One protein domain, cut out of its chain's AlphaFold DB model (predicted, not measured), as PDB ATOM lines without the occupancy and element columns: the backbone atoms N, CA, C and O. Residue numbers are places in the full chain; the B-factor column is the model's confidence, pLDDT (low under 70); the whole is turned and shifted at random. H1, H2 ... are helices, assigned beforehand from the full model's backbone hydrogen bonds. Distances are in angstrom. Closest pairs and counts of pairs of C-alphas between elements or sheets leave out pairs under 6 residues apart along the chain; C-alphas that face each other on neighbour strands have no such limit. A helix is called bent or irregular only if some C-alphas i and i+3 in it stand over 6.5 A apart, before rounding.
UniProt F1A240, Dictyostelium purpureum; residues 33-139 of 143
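AT A GLANCE: This is residues 33 to 139 of the 143 residues of a protein of Dictyostelium purpureum (UniProt F1A240). A helical hairpin, the kinked helix H3 and its partner H2, packs crosswise on the long helix H1, which runs through the middle. The short helix H4 and the long helix H5 sit on opposite sides of H1, H5 running roughly along it with its first half on H1. The printed part has 107 residues with five named helices, H1 to H5 in order along the chain, and no named strand; the class is all helix. It is compact, with a radius of gyration of the C-alphas of 13.0 A and spans of 39 by 33 by 22 A.

IN THESE COORDINATES: H3, the longest helix by residues, covers residues 75 to 97, 31.1 A from first to last C-alpha. It has a kink of 52 degrees near residue 86 and is irregular, with C-alphas 76 and 79 7.6 A apart. H2 covers residues 59 to 71, 20.7 A, and is neither bent nor irregular, but only just: C-alphas 67 and 70 are 6.4 A apart. H1 covers residues 34 to 55, 31.9 A, with C-alpha 34 at (-33.060, 20.057, -33.197). H4, residues 102 to 108, is irregular, with C-alphas 103 and 106 7.4 A apart. H5 covers residues 121 to 138, 25.9 A, with C-alpha 138 at (-69.993, 27.659, -27.049).

HOW THE PARTS SIT: H3 and H2 form a hairpin and touch, closest at the C-alphas of Lys 78 and Cys 70, 5.7 A, at a shallow tilt of 20 degrees, opposite ways. H3 touches H1, the hub, at a steep tilt of 49 degrees; the closest C-alphas, of Ile 92 and Ile 45, are 6.4 A apart. H1 touches H2 with residues 44 to 52 alone, at a steep tilt of 48 degrees, closest at the C-alphas of Thr 48 and Ile 62, 6.8 A. H1 touches H4 at a shallow tilt of 28 degrees, opposite ways, closest at the C-alphas of Cys 41 and Cys 106, 5.9 A. Residues 39 to 47 of H1 touch residues 121 to 129 of H5, the same way at a shallow tilt of 32 degrees, only just short of steep; the closest C-alphas, of Ile 43 and Lys 121, are 5.3 A apart. H3 and H5 are apart, as are H2 and H4. Every O i to N i+4 pair is within hydrogen-bond range in H5; the counts are 17 of 18 in H1, 15 of 19 in H3, 4 of 9 in H2 and 1 of 3 in H4, with O i to N i+3 counts of 7 of 10 in H2 and 2 of 4 in H4.

THE WHOLE: The two C-alphas farthest apart, of Ala 114 and Gln 139, are 40.3 A apart. The printed part has no cut. The link from H4 to H5, residues 109 to 120, is long; the other links are tight. Mean pLDDT of the printed part is 89.6, and residues 33 to 34 and 136 to 139 are under 70.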
ATOM      1  N   GLU A  33     -31.004  23.441 -34.638       46.97
ATOM      2  CA  GLU A  33     -32.198  23.095 -35.435       46.97
ATOM      3  C   GLU A  33     -33.019  21.955 -34.803       46.97
ATOM      4  O   GLU A  33     -34.162  21.707 -35.181       46.97
ATOM      5  N   THR A  34     -32.465  21.256 -33.812       53.59
ATOM      6  CA  THR A  34     -33.060  20.057 -33.197       53.59
ATOM      7  C   THR A  34     -33.965  20.351 -31.995       53.59
ATOM      8  O   THR A  34     -34.531  19.424 -31.409       53.59
ATOM      9  N   ASN A  35     -34.134  21.621 -31.616       71.75
ATOM     10  CA  ASN A  35     -34.914  21.997 -30.435       71.75
ATOM     11  C   ASN A  35     -36.418  22.065 -30.739       71.75
ATOM     12  O   ASN A  35     -37.220  21.365 -30.118       71.75
ATOM     13  N   TYR A  36     -36.797  22.798 -31.790       88.19
ATOM     14  CA  TYR A  36     -38.210  23.013 -32.110       88.19
ATOM     15  C   TYR A  36     -38.904  21.759 -32.666       88.19
ATOM     16  O   TYR A  36     -40.106  21.591 -32.480       88.19
ATOM     17  N   VAL A  37     -38.177  20.845 -33.324       92.38
ATOM     18  CA  VAL A  37     -38.753  19.593 -33.854       92.38
ATOM     19  C   VAL A  37     -39.235  18.690 -32.719       92.38
ATOM     20  O   VAL A  37     -40.352  18.162 -32.776       92.38
ATOM     21  N   CYS A  38     -38.424  18.542 -31.669       93.75
ATOM     22  CA  CYS A  38     -38.827  17.788 -30.488       93.75
ATOM     23  C   CYS A  38     -39.994  18.478 -29.774       93.75
ATOM     24  O   CYS A  38     -40.969  17.812 -29.419       93.75
ATOM     25  N   ASP A  39     -39.941  19.808 -29.634       94.38
ATOM     26  CA  ASP A  39     -41.031  20.597 -29.054       94.38
ATOM     27  C   ASP A  39     -42.352  20.357 -29.790       94.38
ATOM     28  O   ASP A  39     -43.350  19.985 -29.171       94.38
ATOM     29  N   PHE A  40     -42.355  20.493 -31.117       94.88
ATOM     30  CA  PHE A  40     -43.542  20.270 -31.936       94.88
ATOM     31  C   PHE A  40     -44.066  18.850 -31.794       94.88
ATOM     32  O   PHE A  40     -45.274  18.672 -31.642       94.88
ATOM     33  N   CYS A  41     -43.190  17.845 -31.771       95.69
ATOM     34  CA  CYS A  41     -43.623  16.472 -31.551       95.69
ATOM     35  C   CYS A  41     -44.313  16.301 -30.194       95.69
ATOM     36  O   CYS A  41     -45.433  15.792 -30.133       95.69
ATOM     37  N   GLN A  42     -43.673  16.759 -29.116       95.31
ATOM     38  CA  GLN A  42     -44.189  16.587 -27.760       95.31
ATOM     39  C   GLN A  42     -45.488  17.370 -27.523       95.31
ATOM     40  O   GLN A  42     -46.377  16.885 -26.830       95.31
ATOM     41  N   ILE A  43     -45.629  18.554 -28.120       95.62
ATOM     42  CA  ILE A  43     -46.873  19.336 -28.080       95.62
ATOM     43  C   ILE A  43     -47.986  18.597 -28.829       95.62
ATOM     44  O   ILE A  43     -49.090  18.429 -28.314       95.62
ATOM     45  N   THR A  44     -47.691  18.137 -30.044       95.56
ATOM     46  CA  THR A  44     -48.687  17.521 -30.928       95.56
ATOM     47  C   THR A  44     -49.191  16.204 -30.360       95.56
ATOM     48  O   THR A  44     -50.397  15.966 -30.373       95.56
ATOM     49  N   ILE A  45     -48.300  15.359 -29.831       95.50
ATOM     50  CA  ILE A  45     -48.681  14.059 -29.270       95.50
ATOM     51  C   ILE A  45     -49.585  14.226 -28.042       95.50
ATOM     52  O   ILE A  45     -50.599  13.540 -27.942       95.50
ATOM     53  N   GLU A  46     -49.287  15.194 -27.171       95.62
ATOM     54  CA  GLU A  46     -50.068  15.462 -25.958       95.62
ATOM     55  C   GLU A  46     -51.448  16.046 -26.286       95.62
ATOM     56  O   GLU A  46     -52.456  15.608 -25.732       95.62
ATOM     57  N   ILE A  47     -51.522  16.969 -27.251       95.19
ATOM     58  CA  ILE A  47     -52.802  17.509 -27.731       95.19
ATOM     59  C   ILE A  47     -53.639  16.418 -28.407       95.19
ATOM     60  O   ILE A  47     -54.832  16.302 -28.137       95.19
ATOM     61  N   THR A  48     -53.027  15.589 -29.255       95.00
ATOM     62  CA  THR A  48     -53.720  14.480 -29.931       95.00
ATOM     63  C   THR A  48     -54.289  13.504 -28.901       95.00
ATOM     64  O   THR A  48     -55.464  13.147 -28.968       95.00
ATOM     65  N   GLU A  49     -53.486  13.112 -27.909       94.75
ATOM     66  CA  GLU A  49     -53.912  12.228 -26.824       94.75
ATOM     67  C   GLU A  49     -55.069  12.834 -26.015       94.75
ATOM     68  O   GLU A  49     -56.057  12.148 -25.742       94.75
ATOM     69  N   PHE A  50     -54.988  14.126 -25.682       94.44
ATOM     70  CA  PHE A  50     -56.061  14.859 -25.015       94.44
ATOM     71  C   PHE A  50     -57.365  14.839 -25.828       94.44
ATOM     72  O   PHE A  50     -58.420  14.521 -25.274       94.44
ATOM     73  N   LEU A  51     -57.306  15.119 -27.133       93.75
ATOM     74  CA  LEU A  51     -58.485  15.143 -28.004       93.75
ATOM     75  C   LEU A  51     -59.146  13.763 -28.131       93.75
ATOM     76  O   LEU A  51     -60.372  13.658 -28.039       93.75
ATOM     77  N   ILE A  52     -58.345  12.701 -28.277       92.69
ATOM     78  CA  ILE A  52     -58.842  11.318 -28.337       92.69
ATOM     79  C   ILE A  52     -59.538  10.944 -27.026       92.69
ATOM     80  O   ILE A  52     -60.658  10.433 -27.048       92.69
ATOM     81  N   LYS A  53     -58.892  11.209 -25.883       92.44
ATOM     82  CA  LYS A  53     -59.384  10.780 -24.566       92.44
ATOM     83  C   LYS A  53     -60.636  11.522 -24.108       92.44
ATOM     84  O   LYS A  53     -61.463  10.920 -23.432       92.44
ATOM     85  N   ASN A  54     -60.773  12.804 -24.447       93.94
ATOM     86  CA  ASN A  54     -61.811  13.654 -23.858       93.94
ATOM     87  C   ASN A  54     -62.999  13.932 -24.791       93.94
ATOM     88  O   ASN A  54     -64.084  14.225 -24.295       93.94
ATOM     89  N   TYR A  55     -62.837  13.823 -26.118       89.12
ATOM     90  CA  TYR A  55     -63.841  14.341 -27.064       89.12
ATOM     91  C   TYR A  55     -64.341  13.359 -28.118       89.12
ATOM     92  O   TYR A  55     -65.151  13.754 -28.954       89.12
ATOM     93  N   SER A  56     -63.918  12.089 -28.076       87.94
ATOM     94  CA  SER A  56     -64.358  11.051 -29.030       87.94
ATOM     95  C   SER A  56     -64.271  11.505 -30.496       87.94
ATOM     96  O   SER A  56     -65.153  11.215 -31.305       87.94
ATOM     97  N   MET A  57     -63.224  12.262 -30.836       89.62
ATOM     98  CA  MET A  57     -63.015  12.734 -32.200       89.62
ATOM     99  C   MET A  57     -62.648  11.578 -33.128       89.62
ATOM    100  O   MET A  57     -62.139  10.543 -32.696       89.62
ATOM    101  N   THR A  58     -62.902  11.765 -34.418       92.00
ATOM    102  CA  THR A  58     -62.363  10.925 -35.493       92.00
ATOM    103  C   THR A  58     -60.962  11.387 -35.884       92.00
ATOM    104  O   THR A  58     -60.567  12.518 -35.599       92.00
ATOM    105  N   ARG A  59     -60.213  10.526 -36.583       90.31
ATOM    106  CA  ARG A  59     -58.853  10.842 -37.039       90.31
ATOM    107  C   ARG A  59     -58.799  12.143 -37.843       90.31
ATOM    108  O   ARG A  59     -57.979  13.001 -37.542       90.31
ATOM    109  N   ASP A  60     -59.708  12.301 -38.800       90.38
ATOM    110  CA  ASP A  60     -59.727  13.463 -39.692       90.38
ATOM    111  C   ASP A  60     -60.057  14.752 -38.916       90.38
ATOM    112  O   ASP A  60     -59.404  15.774 -39.098       90.38
ATOM    113  N   GLN A  61     -60.984  14.686 -37.950       91.50
ATOM    114  CA  GLN A  61     -61.281  15.823 -37.069       91.50
ATOM    115  C   GLN A  61     -60.072  16.245 -36.231       91.50
ATOM    116  O   GLN A  61     -59.882  17.435 -35.993       91.50
ATOM    117  N   ILE A  62     -59.269  15.289 -35.761       91.56
ATOM    118  CA  ILE A  62     -58.049  15.602 -35.016       91.56
ATOM    119  C   ILE A  62     -57.027  16.261 -35.933       91.56
ATOM    120  O   ILE A  62     -56.503  17.308 -35.571       91.56
ATOM    121  N   GLU A  63     -56.770  15.698 -37.115       89.88
ATOM    122  CA  GLU A  63     -55.823  16.259 -38.090       89.88
ATOM    123  C   GLU A  63     -56.160  17.715 -38.442       89.88
ATOM    124  O   GLU A  63     -55.275  18.576 -38.416       89.88
ATOM    125  N   ASP A  64     -57.446  18.021 -38.635       89.69
ATOM    126  CA  ASP A  64     -57.921  19.390 -38.842       89.69
ATOM    127  C   ASP A  64     -57.576  20.309 -37.658       89.69
ATOM    128  O   ASP A  64     -57.154  21.455 -37.850       89.69
ATOM    129  N   LYS A  65     -57.713  19.819 -36.417       90.62
ATOM    130  CA  LYS A  65     -57.390  20.584 -35.200       90.62
ATOM    131  C   LYS A  65     -55.894  20.743 -34.965       90.62
ATOM    132  O   LYS A  65     -55.488  21.791 -34.475       90.62
ATOM    133  N   LEU A  66     -55.061  19.778 -35.344       88.44
ATOM    134  CA  LEU A  66     -53.609  19.904 -35.177       88.44
ATOM    135  C   LEU A  66     -53.049  21.092 -35.971       88.44
ATOM    136  O   LEU A  66     -52.123  21.759 -35.514       88.44
ATOM    137  N   SER A  67     -53.663  21.439 -37.106       83.56
ATOM    138  CA  SER A  67     -53.262  22.610 -37.895       83.56
ATOM    139  C   SER A  67     -53.368  23.942 -37.130       83.56
ATOM    140  O   SER A  67     -52.583  24.863 -37.389       83.56
ATOM    141  N   SER A  68     -54.287  24.054 -36.160       90.12
ATOM    142  CA  SER A  68     -54.475  25.280 -35.378       90.12
ATOM    143  C   SER A  68     -53.445  25.445 -34.264       90.12
ATOM    144  O   SER A  68     -53.267  26.556 -33.782       90.12
ATOM    145  N   ILE A  69     -52.684  24.405 -33.908       92.44
ATOM    146  CA  ILE A  69     -51.609  24.497 -32.903       92.44
ATOM    147  C   ILE A  69     -50.612  25.607 -33.271       92.44
ATOM    148  O   ILE A  69     -50.144  26.353 -32.411       92.44
ATOM    149  N   CYS A  70     -50.345  25.793 -34.567       95.00
ATOM    150  CA  CYS A  70     -49.402  26.797 -35.052       95.00
ATOM    151  C   CYS A  70     -49.835  28.252 -34.804       95.00
ATOM    152  O   CYS A  70     -49.039  29.164 -35.033       95.00
ATOM    153  N   THR A  71     -51.061  28.519 -34.336       94.44
ATOM    154  CA  THR A  71     -51.457  29.875 -33.920       94.44
ATOM    155  C   THR A  71     -50.825  30.283 -32.593       94.44
ATOM    156  O   THR A  71     -50.582  31.474 -32.405       94.44
ATOM    157  N   TYR A  72     -50.506  29.309 -31.732       93.25
ATOM    158  CA  TYR A  72     -49.880  29.492 -30.415       93.25
ATOM    159  C   TYR A  72     -48.349  29.476 -30.465       93.25
ATOM    160  O   TYR A  72     -47.686  29.715 -29.459       93.25
ATOM    161  N   ILE A  73     -47.780  29.183 -31.635       92.25
ATOM    162  CA  ILE A  73     -46.336  29.172 -31.857       92.25
ATOM    163  C   ILE A  73     -45.856  30.599 -32.177       92.25
ATOM    164  O   ILE A  73     -46.545  31.309 -32.926       92.25
ATOM    165  N   PRO A  74     -44.689  31.032 -31.651       91.12
ATOM    166  CA  PRO A  74     -44.081  32.313 -32.009       91.12
ATOM    167  C   PRO A  74     -43.965  32.491 -33.525       91.12
ATOM    168  O   PRO A  74     -43.791  31.521 -34.265       91.12
ATOM    169  N   VAL A  75     -44.106  33.734 -33.996       92.62
ATOM    170  CA  VAL A  75     -44.227  34.043 -35.432       92.62
ATOM    171  C   VAL A  75     -43.036  33.529 -36.240       92.62
ATOM    172  O   VAL A  75     -43.219  33.086 -37.373       92.62
ATOM    173  N   GLU A  76     -41.863  33.504 -35.618       92.62
ATOM    174  CA  GLU A  76     -40.589  33.058 -36.168       92.62
ATOM    175  C   GLU A  76     -40.598  31.578 -36.564       92.62
ATOM    176  O   GLU A  76     -39.902  31.215 -37.502       92.62
ATOM    177  N   TYR A  77     -41.415  30.745 -35.903       93.25
ATOM    178  CA  TYR A  77     -41.455  29.291 -36.116       93.25
ATOM    179  C   TYR A  77     -42.776  28.787 -36.716       93.25
ATOM    180  O   TYR A  77     -43.025  27.581 -36.816       93.25
ATOM    181  N   LYS A  78     -43.688  29.694 -37.096       93.75
ATOM    182  CA  LYS A  78     -45.014  29.309 -37.615       93.75
ATOM    183  C   LYS A  78     -44.931  28.514 -38.911       93.75
ATOM    184  O   LYS A  78     -45.800  27.678 -39.163       93.75
ATOM    185  N   LYS A  79     -43.938  28.790 -39.757       94.19
ATOM    186  CA  LYS A  79     -43.773  28.101 -41.041       94.19
ATOM    187  C   LYS A  79     -43.345  26.651 -40.818       94.19
ATOM    188  O   LYS A  79     -43.950  25.744 -41.384       94.19
ATOM    189  N   GLU A  80     -42.367  26.452 -39.950       93.81
ATOM    190  CA  GLU A  80     -41.801  25.170 -39.543       93.81
ATOM    191  C   GLU A  80     -42.869  24.335 -38.836       93.81
ATOM    192  O   GLU A  80     -43.063  23.171 -39.183       93.81
ATOM    193  N   CYS A  81     -43.652  24.949 -37.941       95.44
ATOM    194  CA  CYS A  81     -44.797  24.293 -37.311       95.44
ATOM    195  C   CYS A  81     -45.808  23.797 -38.348       95.44
ATOM    196  O   CYS A  81     -46.215  22.639 -38.307       95.44
ATOM    197  N   LYS A  82     -46.208  24.644 -39.307       94.56
ATOM    198  CA  LYS A  82     -47.194  24.259 -40.330       94.56
ATOM    199  C   LYS A  82     -46.693  23.108 -41.193       94.56
ATOM    200  O   LYS A  82     -47.462  22.200 -41.496       94.56
ATOM    201  N   PHE A  83     -45.416  23.141 -41.567       93.19
ATOM    202  CA  PHE A  83     -44.786  22.043 -42.288       93.19
ATOM    203  C   PHE A  83     -44.807  20.764 -41.442       93.19
ATOM    204  O   PHE A  83     -45.262  19.726 -41.910       93.19
ATOM    205  N   PHE A  84     -44.426  20.848 -40.166       93.62
ATOM    206  CA  PHE A  84     -44.478  19.711 -39.252       93.62
ATOM    207  C   PHE A  84     -45.896  19.137 -39.112       93.62
ATOM    208  O   PHE A  84     -46.065  17.925 -39.210       93.62
ATOM    209  N   MET A  85     -46.927  19.972 -38.934       94.25
ATOM    210  CA  MET A  85     -48.314  19.496 -38.819       94.25
ATOM    211  C   MET A  85     -48.784  18.783 -40.085       94.25
ATOM    212  O   MET A  85     -49.455  17.759 -39.987       94.25
ATOM    213  N   LEU A  86     -48.394  19.284 -41.261       93.00
ATOM    214  CA  LEU A  86     -48.772  18.698 -42.545       93.00
ATOM    215  C   LEU A  86     -48.216  17.278 -42.732       93.00
ATOM    216  O   LEU A  86     -48.920  16.413 -43.248       93.00
ATOM    217  N   PHE A  87     -46.966  17.036 -42.326       89.75
ATOM    218  CA  PHE A  87     -46.306  15.743 -42.544       89.75
ATOM    219  C   PHE A  87     -46.424  14.788 -41.354       89.75
ATOM    220  O   PHE A  87     -46.623  13.590 -41.550       89.75
ATOM    221  N   THR A  88     -46.321  15.296 -40.127       91.00
ATOM    222  CA  THR A  88     -46.234  14.471 -38.914       91.00
ATOM    223  C   THR A  88     -47.583  14.311 -38.214       91.00
ATOM    224  O   THR A  88     -47.829  13.263 -37.618       91.00
ATOM    225  N   GLY A  89     -48.486  15.295 -38.315       88.19
ATOM    226  CA  GLY A  89     -49.819  15.247 -37.698       88.19
ATOM    227  C   GLY A  89     -50.617  13.978 -38.048       88.19
ATOM    228  O   GLY A  89     -51.049  13.281 -37.126       88.19
ATOM    229  N   PRO A  90     -50.731  13.593 -39.338       91.94
ATOM    230  CA  PRO A  90     -51.413  12.360 -39.748       91.94
ATOM    231  C   PRO A  90     -50.731  11.064 -39.279       91.94
ATOM    232  O   PRO A  90     -51.369  10.022 -39.124       91.94
ATOM    233  N   ILE A  91     -49.412  11.098 -39.064       93.81
ATOM    234  CA  ILE A  91     -48.665   9.948 -38.536       93.81
ATOM    235  C   ILE A  91     -48.998   9.779 -37.053       93.81
ATOM    236  O   ILE A  91     -49.366   8.685 -36.630       93.81
ATOM    237  N   ILE A  92     -48.941  10.877 -36.293       92.75
ATOM    238  CA  ILE A  92     -49.280  10.922 -34.868       92.75
ATOM    239  C   ILE A  92     -50.721  10.460 -34.632       92.75
ATOM    240  O   ILE A  92     -50.941   9.555 -33.824       92.75
ATOM    241  N   SER A  93     -51.690  11.032 -35.358       91.56
ATOM    242  CA  SER A  93     -53.107  10.676 -35.227       91.56
ATOM    243  C   SER A  93     -53.281   9.164 -35.413       91.56
ATOM    244  O   SER A  93     -53.771   8.465 -34.524       91.56
ATOM    245  N   LYS A  94     -52.780   8.624 -36.528       93.06
ATOM    246  CA  LYS A  94     -52.866   7.206 -36.883       93.06
ATOM    247  C   LYS A  94     -52.206   6.297 -35.851       93.06
ATOM    248  O   LYS A  94     -52.773   5.249 -35.542       93.06
ATOM    249  N   SER A  95     -51.033   6.663 -35.348       92.69
ATOM    250  CA  SER A  95     -50.317   5.896 -34.327       92.69
ATOM    251  C   SER A  95     -51.105   5.814 -33.021       92.69
ATOM    252  O   SER A  95     -51.260   4.722 -32.472       92.69
ATOM    253  N   LEU A  96     -51.695   6.922 -32.561       91.44
ATOM    254  CA  LEU A  96     -52.485   6.905 -31.329       91.44
ATOM    255  C   LEU A  96     -53.785   6.103 -31.462       91.44
ATOM    256  O   LEU A  96     -54.126   5.358 -30.546       91.44
ATOM    257  N   TYR A  97     -54.468   6.140 -32.613       90.69
ATOM    258  CA  TYR A  97     -55.621   5.248 -32.849       90.69
ATOM    259  C   TYR A  97     -55.244   3.763 -32.883       90.69
ATOM    260  O   TYR A  97     -56.091   2.909 -32.631       90.69
ATOM    261  N   LYS A  98     -53.985   3.438 -33.193       92.75
ATOM    262  CA  LYS A  98     -53.461   2.068 -33.136       92.75
ATOM    263  C   LYS A  98     -53.010   1.646 -31.735       92.75
ATOM    264  O   LYS A  98     -52.593   0.503 -31.570       92.75
ATOM    265  N   GLY A  99     -53.097   2.534 -30.745       89.94
ATOM    266  CA  GLY A  99     -52.683   2.260 -29.372       89.94
ATOM    267  C   GLY A  99     -51.171   2.327 -29.148       89.94
ATOM    268  O   GLY A  99     -50.684   1.730 -28.191       89.94
ATOM    269  N   GLU A 100     -50.419   3.016 -30.014       92.50
ATOM    270  CA  GLU A 100     -49.007   3.307 -29.741       92.50
ATOM    271  C   GLU A 100     -48.866   4.221 -28.512       92.50
ATOM    272  O   GLU A 100     -49.707   5.085 -28.267       92.50
ATOM    273  N   ASP A 101     -47.792   4.027 -27.737       91.38
ATOM    274  CA  ASP A 101     -47.526   4.783 -26.509       91.38
ATOM    275  C   ASP A 101     -47.121   6.240 -26.837       91.38
ATOM    276  O   ASP A 101     -46.019   6.462 -27.362       91.38
ATOM    277  N   PRO A 102     -47.960   7.247 -26.509       89.50
ATOM    278  CA  PRO A 102     -47.688   8.654 -26.808       89.50
ATOM    279  C   PRO A 102     -46.398   9.155 -26.147       89.50
ATOM    280  O   PRO A 102     -45.709  10.007 -26.707       89.50
ATOM    281  N   LEU A 103     -46.007   8.591 -25.000       88.94
ATOM    282  CA  LEU A 103     -44.799   9.008 -24.280       88.94
ATOM    283  C   LEU A 103     -43.512   8.591 -24.996       88.94
ATOM    284  O   LEU A 103     -42.455   9.182 -24.769       88.94
ATOM    285  N   LYS A 104     -43.588   7.570 -25.855       91.75
ATOM    286  CA  LYS A 104     -42.439   7.015 -26.582       91.75
ATOM    287  C   LYS A 104     -42.427   7.380 -28.056       91.75
ATOM    288  O   LYS A 104     -41.414   7.139 -28.708       91.75
ATOM    289  N   PHE A 105     -43.502   7.958 -28.588       94.25
ATOM    290  CA  PHE A 105     -43.604   8.281 -30.008       94.25
ATOM    291  C   PHE A 105     -42.418   9.141 -30.472       94.25
ATOM    292  O   PHE A 105     -41.646   8.732 -31.335       94.25
ATOM    293  N   CYS A 106     -42.194  10.297 -29.841       94.19
ATOM    294  CA  CYS A 106     -41.187  11.246 -30.320       94.19
ATOM    295  C   CYS A 106     -39.752  10.704 -30.294       94.19
ATOM    296  O   CYS A 106     -38.959  11.031 -31.173       94.19
ATOM    297  N   THR A 107     -39.409   9.851 -29.327       93.69
ATOM    298  CA  THR A 107     -38.086   9.212 -29.265       93.69
ATOM    299  C   THR A 107     -37.976   8.032 -30.228       93.69
ATOM    300  O   THR A 107     -36.943   7.867 -30.869       93.69
ATOM    301  N   THR A 108     -39.050   7.254 -30.399       91.75
ATOM    302  CA  THR A 108     -39.100   6.117 -31.335       91.75
ATOM    303  C   THR A 108     -38.899   6.567 -32.780       91.75
ATOM    304  O   THR A 108     -38.192   5.907 -33.535       91.75
ATOM    305  N   TYR A 109     -39.468   7.714 -33.156       90.50
ATOM    306  CA  TYR A 109     -39.325   8.294 -34.494       90.50
ATOM    307  C   TYR A 109     -38.090   9.204 -34.639       90.50
ATOM    308  O   TYR A 109     -37.934   9.858 -35.666       90.50
ATOM    309  N   GLY A 110     -37.210   9.264 -33.630       90.62
ATOM    310  CA  GLY A 110     -35.965  10.039 -33.688       90.62
ATOM    311  C   GLY A 110     -36.150  11.560 -33.680       90.62
ATOM    312  O   GLY A 110     -35.215  12.286 -33.999       90.62
ATOM    313  N   LEU A 111     -37.340  12.048 -33.318       92.69
ATOM    314  CA  LEU A 111     -37.670  13.477 -33.249       92.69
ATOM    315  C   LEU A 111     -37.177  14.126 -31.951       92.69
ATOM    316  O   LEU A 111     -36.980  15.335 -31.907       92.69
ATOM    317  N   CYS A 112     -36.984  13.323 -30.905       92.94
ATOM    318  CA  CYS A 112     -36.417  13.734 -29.626       92.94
ATOM    319  C   CYS A 112     -35.294  12.785 -29.206       92.94
ATOM    320  O   CYS A 112     -35.378  11.573 -29.428       92.94
ATOM    321  N   SER A 113     -34.293  13.306 -28.495       91.12
ATOM    322  CA  SER A 113     -33.368  12.444 -27.749       91.12
ATOM    323  C   SER A 113     -34.050  11.850 -26.506       91.12
ATOM    324  O   SER A 113     -35.057  12.369 -26.022       91.12
ATOM    325  N   ALA A 114     -33.499  10.762 -25.956       85.62
ATOM    326  CA  ALA A 114     -34.108  10.025 -24.841       85.62
ATOM    327  C   ALA A 114     -34.347  10.868 -23.571       85.62
ATOM    328  O   ALA A 114     -35.204  10.530 -22.756       85.62
ATOM    329  N   THR A 115     -33.592  11.953 -23.391       85.50
ATOM    330  CA  THR A 115     -33.678  12.839 -22.223       85.50
ATOM    331  C   THR A 115     -34.242  14.221 -22.552       85.50
ATOM    332  O   THR A 115     -34.418  15.033 -21.642       85.50
ATOM    333  N   GLN A 116     -34.552  14.502 -23.822       86.12
ATOM    334  CA  GLN A 116     -35.025  15.814 -24.253       86.12
ATOM    335  C   GLN A 116     -36.463  16.060 -23.795       86.12
ATOM    336  O   GLN A 116     -37.372  15.262 -24.035       86.12
ATOM    337  N   LYS A 117     -36.675  17.202 -23.147       86.94
ATOM    338  CA  LYS A 117     -37.995  17.692 -22.759       86.94
ATOM    339  C   LYS A 117     -38.150  19.112 -23.250       86.94
ATOM    340  O   LYS A 117     -37.271  19.938 -23.024       86.94
ATOM    341  N   SER A 118     -39.293  19.377 -23.855       87.62
ATOM    342  CA  SER A 118     -39.657  20.708 -24.289       87.62
ATOM    343  C   SER A 118     -39.893  21.634 -23.093       87.62
ATOM    344  O   SER A 118     -40.748  21.325 -22.252       87.62
ATOM    345  N   PRO A 119     -39.197  22.782 -23.004       87.62
ATOM    346  CA  PRO A 119     -39.431  23.755 -21.940       87.62
ATOM    347  C   PRO A 119     -40.749  24.524 -22.130       87.62
ATOM    348  O   PRO A 119     -41.294  25.056 -21.165       87.62
ATOM    349  N   VAL A 120     -41.279  24.571 -23.357       88.69
ATOM    350  CA  VAL A 120     -42.461  25.370 -23.721       88.69
ATOM    351  C   VAL A 120     -43.737  24.548 -23.890       88.69
ATOM    352  O   VAL A 120     -44.829  25.117 -23.902       88.69
ATOM    353  N   LYS A 121     -43.630  23.215 -23.964       93.00
ATOM    354  CA  LYS A 121     -44.766  22.312 -24.195       93.00
ATOM    355  C   LYS A 121     -45.943  22.575 -23.268       93.00
ATOM    356  O   LYS A 121     -47.044  22.798 -23.753       93.00
ATOM    357  N   ASN A 122     -45.719  22.616 -21.955       94.06
ATOM    358  CA  ASN A 122     -46.812  22.783 -20.991       94.06
ATOM    359  C   ASN A 122     -47.582  24.097 -21.205       94.06
ATOM    360  O   ASN A 122     -48.795  24.131 -21.033       94.06
ATOM    361  N   LEU A 123     -46.891  25.173 -21.595       93.69
ATOM    362  CA  LEU A 123     -47.496  26.486 -21.839       93.69
ATOM    363  C   LEU A 123     -48.367  26.465 -23.102       93.69
ATOM    364  O   LEU A 123     -49.499  26.950 -23.082       93.69
ATOM    365  N   ILE A 124     -47.854  25.876 -24.185       93.56
ATOM    366  CA  ILE A 124     -48.557  25.795 -25.472       93.56
ATOM    367  C   ILE A 124     -49.738  24.829 -25.381       93.56
ATOM    368  O   ILE A 124     -50.839  25.183 -25.795       93.56
ATOM    369  N   VAL A 125     -49.541  23.649 -24.782       95.25
ATOM    370  CA  VAL A 125     -50.613  22.673 -24.540       95.25
ATOM    371  C   VAL A 125     -51.708  23.303 -23.687       95.25
ATOM    372  O   VAL A 125     -52.874  23.229 -24.060       95.25
ATOM    373  N   LYS A 126     -51.354  23.990 -22.593       95.06
ATOM    374  CA  LYS A 126     -52.334  24.691 -21.755       95.06
ATOM    375  C   LYS A 126     -53.116  25.737 -22.551       95.06
ATOM    376  O   LYS A 126     -54.336  25.749 -22.472       95.06
ATOM    377  N   SER A 127     -52.432  26.570 -23.335       94.31
ATOM    378  CA  SER A 127     -53.081  27.615 -24.143       94.31
ATOM    379  C   SER A 127     -54.054  27.017 -25.162       94.31
ATOM    380  O   SER A 127     -55.191  27.461 -25.264       94.31
ATOM    381  N   PHE A 128     -53.637  25.957 -25.862       93.56
ATOM    382  CA  PHE A 128     -54.503  25.242 -26.795       93.56
ATOM    383  C   PHE A 128     -55.717  24.624 -26.093       93.56
ATOM    384  O   PHE A 128     -56.835  24.761 -26.578       93.56
ATOM    385  N   VAL A 129     -55.507  23.925 -24.973       93.44
ATOM    386  CA  VAL A 129     -56.572  23.226 -24.239       93.44
ATOM    387  C   VAL A 129     -57.578  24.218 -23.661       93.44
ATOM    388  O   VAL A 129     -58.780  23.989 -23.778       93.44
ATOM    389  N   ASP A 130     -57.109  25.322 -23.081       93.31
ATOM    390  CA  ASP A 130     -57.971  26.375 -22.539       93.31
ATOM    391  C   ASP A 130     -58.883  26.943 -23.646       93.31
ATOM    392  O   ASP A 130     -60.107  26.973 -23.483       93.31
ATOM    393  N   ASP A 131     -58.315  27.294 -24.803       91.62
ATOM    394  CA  ASP A 131     -59.063  27.832 -25.945       91.62
ATOM    395  C   ASP A 131     -60.005  26.789 -26.568       91.62
ATOM    396  O   ASP A 131     -61.155  27.091 -26.906       91.62
ATOM    397  N   PHE A 132     -59.559  25.538 -26.686       90.56
ATOM    398  CA  PHE A 132     -60.365  24.438 -27.210       90.56
ATOM    399  C   PHE A 132     -61.593  24.164 -26.323       90.56
ATOM    400  O   PHE A 132     -62.719  24.065 -26.821       90.56
ATOM    401  N   ASN A 133     -61.401  24.119 -25.003       89.00
ATOM    402  CA  ASN A 133     -62.476  23.909 -24.034       89.00
ATOM    403  C   ASN A 133     -63.509  25.041 -24.080       89.00
ATOM    404  O   ASN A 133     -64.718  24.790 -24.035       89.00
ATOM    405  N   GLN A 134     -63.049  26.288 -24.220       86.12
ATOM    406  CA  GLN A 134     -63.934  27.440 -24.394       86.12
ATOM    407  C   GLN A 134     -64.752  27.335 -25.687       86.12
ATOM    408  O   GLN A 134     -65.975  27.486 -25.645       86.12
ATOM    409  N   GLN A 135     -64.124  27.002 -26.817       77.56
ATOM    410  CA  GLN A 135     -64.831  26.824 -28.093       77.56
ATOM    411  C   GLN A 135     -65.911  25.737 -28.017       77.56
ATOM    412  O   GLN A 135     -66.980  25.878 -28.612       77.56
ATOM    413  N   GLN A 136     -65.681  24.673 -27.250       67.12
ATOM    414  CA  GLN A 136     -66.660  23.600 -27.107       67.12
ATOM    415  C   GLN A 136     -67.810  23.946 -26.156       67.12
ATOM    416  O   GLN A 136     -68.947  23.547 -26.407       67.12
ATOM    417  N   SER A 137     -67.567  24.768 -25.132       57.31
ATOM    418  CA  SER A 137     -68.644  25.317 -24.295       57.31
ATOM    419  C   SER A 137     -69.619  26.209 -25.083       57.31
ATOM    420  O   SER A 137     -70.810  26.255 -24.781       57.31
ATOM    421  N   GLN A 138     -69.155  26.839 -26.168       54.59
ATOM    422  CA  GLN A 138     -69.993  27.659 -27.049       54.59
ATOM    423  C   GLN A 138     -70.848  26.833 -28.032       54.59
ATOM    424  O   GLN A 138     -71.862  27.330 -28.524       54.59
ATOM    425  N   GLN A 139     -70.526  25.554 -28.272       47.38
ATOM    426  CA  GLN A 139     -71.373  24.656 -29.075       47.38
ATOM    427  C   GLN A 139     -72.633  24.168 -28.337       47.38
ATOM    428  O   GLN A 139     -73.534  23.630 -28.975       47.38
TER     429      GLN A 139